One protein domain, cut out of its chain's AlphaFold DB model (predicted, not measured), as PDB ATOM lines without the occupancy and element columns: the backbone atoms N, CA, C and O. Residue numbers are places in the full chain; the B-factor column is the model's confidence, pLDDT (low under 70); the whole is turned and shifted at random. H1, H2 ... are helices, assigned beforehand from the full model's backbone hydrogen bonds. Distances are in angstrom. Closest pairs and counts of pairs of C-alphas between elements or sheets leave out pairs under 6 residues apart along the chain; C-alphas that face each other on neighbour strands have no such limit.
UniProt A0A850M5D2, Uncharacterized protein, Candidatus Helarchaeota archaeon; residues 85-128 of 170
ATOM      1  N   PRO A  85     136.858 120.322 141.759       93.50
ATOM      2  CA  PRO A  85     136.476 121.116 142.912       93.50
ATOM      3  C   PRO A  85     135.836 120.247 144.001       93.50
ATOM      4  O   PRO A  85     134.997 119.381 143.742       93.50
ATOM      5  N   LEU A  86     136.207 120.516 145.248       93.38
ATOM      6  CA  LEU A  86     135.571 119.941 146.425       93.38
ATOM      7  C   LEU A  86     134.457 120.877 146.891       93.38
ATOM      8  O   LEU A  86     134.703 121.885 147.551       93.38
ATOM      9  N   LEU A  87     133.220 120.537 146.529       90.69
ATOM     10  CA  LEU A  87     132.030 121.255 146.975       90.69
ATOM     11  C   LEU A  87     131.820 121.067 148.490       90.69
ATOM     12  O   LEU A  87     132.185 120.017 149.026       90.69
ATOM     13  N   PRO A  88     131.158 122.008 149.189       91.56
ATOM     14  CA  PRO A  88     130.831 121.848 150.609       91.56
ATOM     15  C   PRO A  88     130.074 120.548 150.922       91.56
ATOM     16  O   PRO A  88     130.308 119.915 151.948       91.56
ATOM     17  N   SER A  89     129.218 120.092 150.001       91.75
ATOM     18  CA  SER A  89     128.527 118.803 150.101       91.75
ATOM     19  C   SER A  89     129.488 117.609 150.083       91.75
ATOM     20  O   SER A  89     129.276 116.653 150.829       91.75
ATOM     21  N   HIS A  90     130.563 117.669 149.291       92.88
ATOM     22  CA  HIS A  90     131.608 116.646 149.287       92.88
ATOM     23  C   HIS A  90     132.343 116.615 150.631       92.88
ATOM     24  O   HIS A  90     132.567 115.545 151.181       92.88
ATOM     25  N   LEU A  91     132.666 117.779 151.200       91.50
ATOM     26  CA  LEU A  91     133.350 117.864 152.495       91.50
ATOM     27  C   LEU A  91     132.474 117.343 153.644       91.50
ATOM     28  O   LEU A  91     132.940 116.563 154.472       91.50
ATOM     29  N   ASN A  92     131.189 117.703 153.660       93.25
ATOM     30  CA  ASN A  92     130.245 117.214 154.664       93.25
ATOM     31  C   ASN A  92     130.066 115.697 154.586       93.25
ATOM     32  O   ASN A  92     130.062 115.019 155.612       93.25
ATOM     33  N   LYS A  93     129.947 115.157 153.371       93.19
ATOM     34  CA  LYS A  93     129.795 113.718 153.170       93.19
ATOM     35  C   LYS A  93     131.099 112.968 153.473       93.19
ATOM     36  O   LYS A  93     131.028 111.903 154.065       93.19
ATOM     37  N   LEU A  94     132.269 113.551 153.188       91.94
ATOM     38  CA  LEU A  94     133.572 113.021 153.617       91.94
ATOM     39  C   LEU A  94     133.634 112.908 155.144       91.94
ATOM     40  O   LEU A  94     133.971 111.846 155.660       91.94
ATOM     41  N   ARG A  95     133.254 113.976 155.859       93.06
ATOM     42  CA  ARG A  95     133.212 113.987 157.327       93.06
ATOM     43  C   ARG A  95     132.295 112.890 157.868       93.06
ATOM     44  O   ARG A  95     132.734 112.096 158.688       93.06
ATOM     45  N   GLN A  96     131.067 112.796 157.357       94.06
ATOM     46  CA  GLN A  96     130.115 111.755 157.764       94.06
ATOM     47  C   GLN A  96     130.629 110.342 157.473       94.06
ATOM     48  O   GLN A  96     130.437 109.443 158.282       94.06
ATOM     49  N   THR A  97     131.274 110.133 156.323       94.06
ATOM     50  CA  THR A  97     131.869 108.842 155.966       94.06
ATOM     51  C   THR A  97     132.941 108.430 156.974       94.06
ATOM     52  O   THR A  97     132.953 107.272 157.373       94.06
ATOM     53  N   VAL A  98     133.786 109.365 157.423       92.62
ATOM     54  CA  VAL A  98     134.801 109.106 158.458       92.62
ATOM     55  C   VAL A  98     134.156 108.847 159.819       92.62
ATOM     56  O   VAL A  98     134.471 107.845 160.449       92.62
ATOM     57  N   GLU A  99     133.222 109.700 160.251       95.00
ATOM     58  CA  GLU A  99     132.504 109.561 161.533       95.00
ATOM     59  C   GLU A  99     131.740 108.231 161.645       95.00
ATOM     60  O   GLU A  99     131.570 107.705 162.740       95.00
ATOM     61  N   GLN A 100     131.266 107.694 160.519       95.12
ATOM     62  CA  GLN A 100     130.499 106.447 160.446       95.12
ATOM     63  C   GLN A 100     131.347 105.237 160.027       95.12
ATOM     64  O   GLN A 100     130.773 104.192 159.724       95.12
ATOM     65  N   GLU A 101     132.673 105.387 159.928       92.81
ATOM     66  CA  GLU A 101     133.611 104.335 159.500       92.81
ATOM     67  C   GLU A 101     133.228 103.666 158.163       92.81
ATOM     68  O   GLU A 101     133.454 102.478 157.923       92.81
ATOM     69  N   LYS A 102     132.624 104.436 157.252       92.44
ATOM     70  CA  LYS A 102     132.210 103.957 155.932       92.44
ATOM     71  C   LYS A 102     133.366 104.026 154.926       92.44
ATOM     72  O   LYS A 102     134.248 104.878 155.037       92.44
ATOM     73  N   PRO A 103     133.337 103.201 153.866       92.50
ATOM     74  CA  PRO A 103     134.300 103.300 152.774       92.50
ATOM     75  C   PRO A 103     134.283 104.672 152.075       92.50
ATOM     76  O   PRO A 103     133.239 105.155 151.630       92.50
ATOM     77  N   ILE A 104     135.461 105.288 151.928       90.81
ATOM     78  CA  ILE A 104     135.640 106.602 151.277       90.81
ATOM     79  C   ILE A 104     135.545 106.546 149.745       90.81
ATOM     80  O   ILE A 104     135.355 107.567 149.088       90.81
ATOM     81  N   ASN A 105     135.646 105.357 149.150       90.12
ATOM     82  CA  ASN A 105     135.642 105.192 147.697       90.12
ATOM     83  C   ASN A 105     134.387 105.788 147.046       90.12
ATOM     84  O   ASN A 105     134.512 106.488 146.053       90.12
ATOM     85  N   GLN A 106     133.204 105.633 147.650       88.00
ATOM     86  CA  GLN A 106     131.957 106.159 147.077       88.00
ATOM     87  C   GLN A 106     132.002 107.672 146.836       88.00
ATOM     88  O   GLN A 106     131.440 108.169 145.859       88.00
ATOM     89  N   ILE A 107     132.644 108.422 147.737       91.56
ATOM     90  CA  ILE A 107     132.759 109.870 147.580       91.56
ATOM     91  C   ILE A 107     133.900 110.256 146.650       91.56
ATOM     92  O   ILE A 107     133.742 111.186 145.862       91.56
ATOM     93  N   VAL A 108     135.010 109.521 146.691       91.25
ATOM     94  CA  VAL A 108     136.119 109.709 145.752       91.25
ATOM     95  C   VAL A 108     135.640 109.467 144.323       91.25
ATOM     96  O   VAL A 108     135.875 110.317 143.474       91.25
ATOM     97  N   ASP A 109     134.890 108.398 144.069       89.94
ATOM     98  CA  ASP A 109     134.327 108.072 142.756       89.94
ATOM     99  C   ASP A 109     133.356 109.158 142.281       89.94
ATOM    100  O   ASP A 109     133.432 109.613 141.139       89.94
ATOM    101  N   ALA A 110     132.483 109.646 143.171       90.31
ATOM    102  CA  ALA A 110     131.585 110.756 142.860       90.31
ATOM    103  C   ALA A 110     132.358 112.026 142.469       90.31
ATOM    104  O   ALA A 110     132.007 112.677 141.486       90.31
ATOM    105  N   ILE A 111     133.436 112.352 143.194       93.44
ATOM    106  CA  ILE A 111     134.305 113.482 142.862       93.44
ATOM    107  C   ILE A 111     134.997 113.223 141.523       93.44
ATOM    108  O   ILE A 111     134.902 114.072 140.644       93.44
ATOM    109  N   LEU A 112     135.644 112.071 141.321       91.44
ATOM    110  CA  LEU A 112     136.403 111.730 140.107       91.44
ATOM    111  C   LEU A 112     135.549 111.707 138.828       91.44
ATOM    112  O   LEU A 112     136.074 111.973 137.742       91.44
ATOM    113  N   ASN A 113     134.243 111.470 138.952       89.25
ATOM    114  CA  ASN A 113     133.287 111.541 137.846       89.25
ATOM    115  C   ASN A 113     132.853 112.972 137.483       89.25
ATOM    116  O   ASN A 113     132.176 113.175 136.476       89.25
ATOM    117  N   THR A 114     133.261 113.988 138.249       91.50
ATOM    118  CA  THR A 114     133.084 115.392 137.848       91.50
ATOM    119  C   THR A 114     134.099 115.800 136.780       91.50
ATOM    120  O   THR A 114     135.209 115.262 136.693       91.50
ATOM    121  N   LYS A 115     133.719 116.777 135.949       92.12
ATOM    122  CA  LYS A 115     134.586 117.301 134.893       92.12
ATOM    123  C   LYS A 115     135.810 118.003 135.509       92.12
ATOM    124  O   LYS A 115     135.628 118.849 136.386       92.12
ATOM    125  N   PRO A 116     137.035 117.712 135.038       95.69
ATOM    126  CA  PRO A 116     138.218 118.433 135.486       95.69
ATOM    127  C   PRO A 116     138.188 119.895 135.025       95.69
ATOM    128  O   PRO A 116     137.692 120.213 133.939       95.69
ATOM    129  N   LEU A 117     138.751 120.773 135.846       96.06
ATOM    130  CA  LEU A 117     138.867 122.205 135.593       96.06
ATOM    131  C   LEU A 117     140.322 122.599 135.346       96.06
ATOM    132  O   LEU A 117     141.250 121.931 135.799       96.06
ATOM    133  N   SER A 118     140.523 123.713 134.643       95.81
ATOM    134  CA  SER A 118     141.849 124.327 134.542       95.81
ATOM    135  C   SER A 118     142.288 124.872 135.905       95.81
ATOM    136  O   SER A 118     141.452 125.222 136.741       95.81
ATOM    137  N   LEU A 119     143.595 125.026 136.115       91.25
ATOM    138  CA  LEU A 119     144.135 125.655 137.324       91.25
ATOM    139  C   LEU A 119     143.598 127.080 137.501       91.25
ATOM    140  O   LEU A 119     143.266 127.485 138.613       91.25
ATOM    141  N   SER A 120     143.426 127.809 136.392       90.25
ATOM    142  CA  SER A 120     142.843 129.157 136.410       90.25
ATOM    143  C   SER A 120     141.393 129.180 136.909       90.25
ATOM    144  O   SER A 120     141.011 130.095 137.631       90.25
ATOM    145  N   GLN A 121     140.599 128.157 136.572       93.44
ATOM    146  CA  GLN A 121     139.206 128.027 137.007       93.44
ATOM    147  C   GLN A 121     139.085 127.521 138.447       93.44
ATOM    148  O   GLN A 121     138.148 127.897 139.145       93.44
ATOM    149  N   ILE A 122     140.013 126.673 138.897       92.12
ATOM    150  CA  ILE A 122     140.071 126.218 140.291       92.12
ATOM    151  C   ILE A 122     140.373 127.388 141.231       92.12
ATOM    152  O   ILE A 122     139.731 127.529 142.278       92.12
ATOM    153  N   GLY A 123     141.327 128.244 140.850       87.38
ATOM    154  CA  GLY A 123     141.721 129.408 141.635       87.38
ATOM    155  C   GLY A 123     142.149 129.017 143.052       87.38
ATOM    156  O   GLY A 123     143.048 128.203 143.233       87.38
ATOM    157  N   LYS A 124     141.494 129.599 144.065       85.62
ATOM    158  CA  LYS A 124     141.757 129.331 145.494       85.62
ATOM    159  C   LYS A 124     140.807 128.296 146.118       85.62
ATOM    160  O   LYS A 124     140.752 128.180 147.339       85.62
ATOM    161  N   SER A 125     140.019 127.592 145.308       86.38
ATOM    162  CA  SER A 125     139.046 126.613 145.804       86.38
ATOM    163  C   SER A 125     139.739 125.347 146.306       86.38
ATOM    164  O   SER A 125     140.788 124.968 145.795       86.38
ATOM    165  N   ASN A 126     139.118 124.639 147.252       91.19
ATOM    166  CA  ASN A 126     139.548 123.287 147.609       91.19
ATOM    167  C   ASN A 126     139.327 122.345 146.420       91.19
ATOM    168  O   ASN A 126     138.275 122.393 145.775       91.19
ATOM    169  N   PHE A 127     140.286 121.466 146.141       94.19
ATOM    170  CA  PHE A 127     140.197 120.535 145.022       94.19
ATOM    171  C   PHE A 127     140.837 119.186 145.341       94.19
ATOM    172  O   PHE A 127     141.704 119.070 146.205       94.19
ATOM    173  N   LEU A 128     140.414 118.171 144.596       93.62
ATOM    174  CA  LEU A 128     141.073 116.878 144.504       93.62
ATOM    175  C   LEU A 128     141.847 116.818 143.189       93.62
ATOM    176  O   LEU A 128     141.329 117.191 142.135       93.62
TER     177      LEU A 128
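Overview. This is residues 85 to 128 of the 170 residues of an uncharacterized protein of Candidatus Helarchaeota archaeon (UniProt A0A850M5D2). A helical hairpin, H1 and H2 side by side, makes one end of an elongated body, and the chain then runs on from H2 to the short helix H3 at the other end and folds back. The last printed residues return toward the first ones, and the path as a whole is a long loop with its two ends near each other. The printed part has 44 residues with three named helices in the order H1, H2, H3 and no named strand, and its class is all helix. It is only just loose, close to compact, with a radius of gyration of the C-alphas of 11.5 A, and it spans 35 by 18 by 11 A.

Arrangement. H1, residues 88 to 99, is the longest helix. It touches H2, residues 105 to 112, with residues 90 to 94 alone; the closest C-alphas are those of Leu 94 and Ile 107, 6.9 A apart. The two helices form a hairpin at a shallow tilt of 18 degrees, opposite ways. H3, residues 119 to 122, is apart from H1 and from H2. In H1 and H2 every pair of O i and N i+4 is within hydrogen-bond range; H3 is too short for such a pair, and its one pair of O i and N i+3 is within range.

Along the chain. H1 begins with C-alpha 88 at (130.831, 121.848, 150.609) and is 16.5 A long from first to last C-alpha. H2 measures 10.0 A and begins with C-alpha 105 at (135.642, 105.192, 147.697). H3 measures 5.1 A and ends with C-alpha 122 at (140.071, 126.218, 140.291).

Size, cuts and confidence. The two C-alphas farthest apart are those of Gln 100 and Ser 120, 35.3 A. The first and last printed C-alphas, Pro 85 and Leu 128, are 6.5 A apart. The link from H1 to H2 is tight, and that from H2 to H3 is short. The printed part has no cut, its mean pLDDT is 92.0, and no printed residue is under 70.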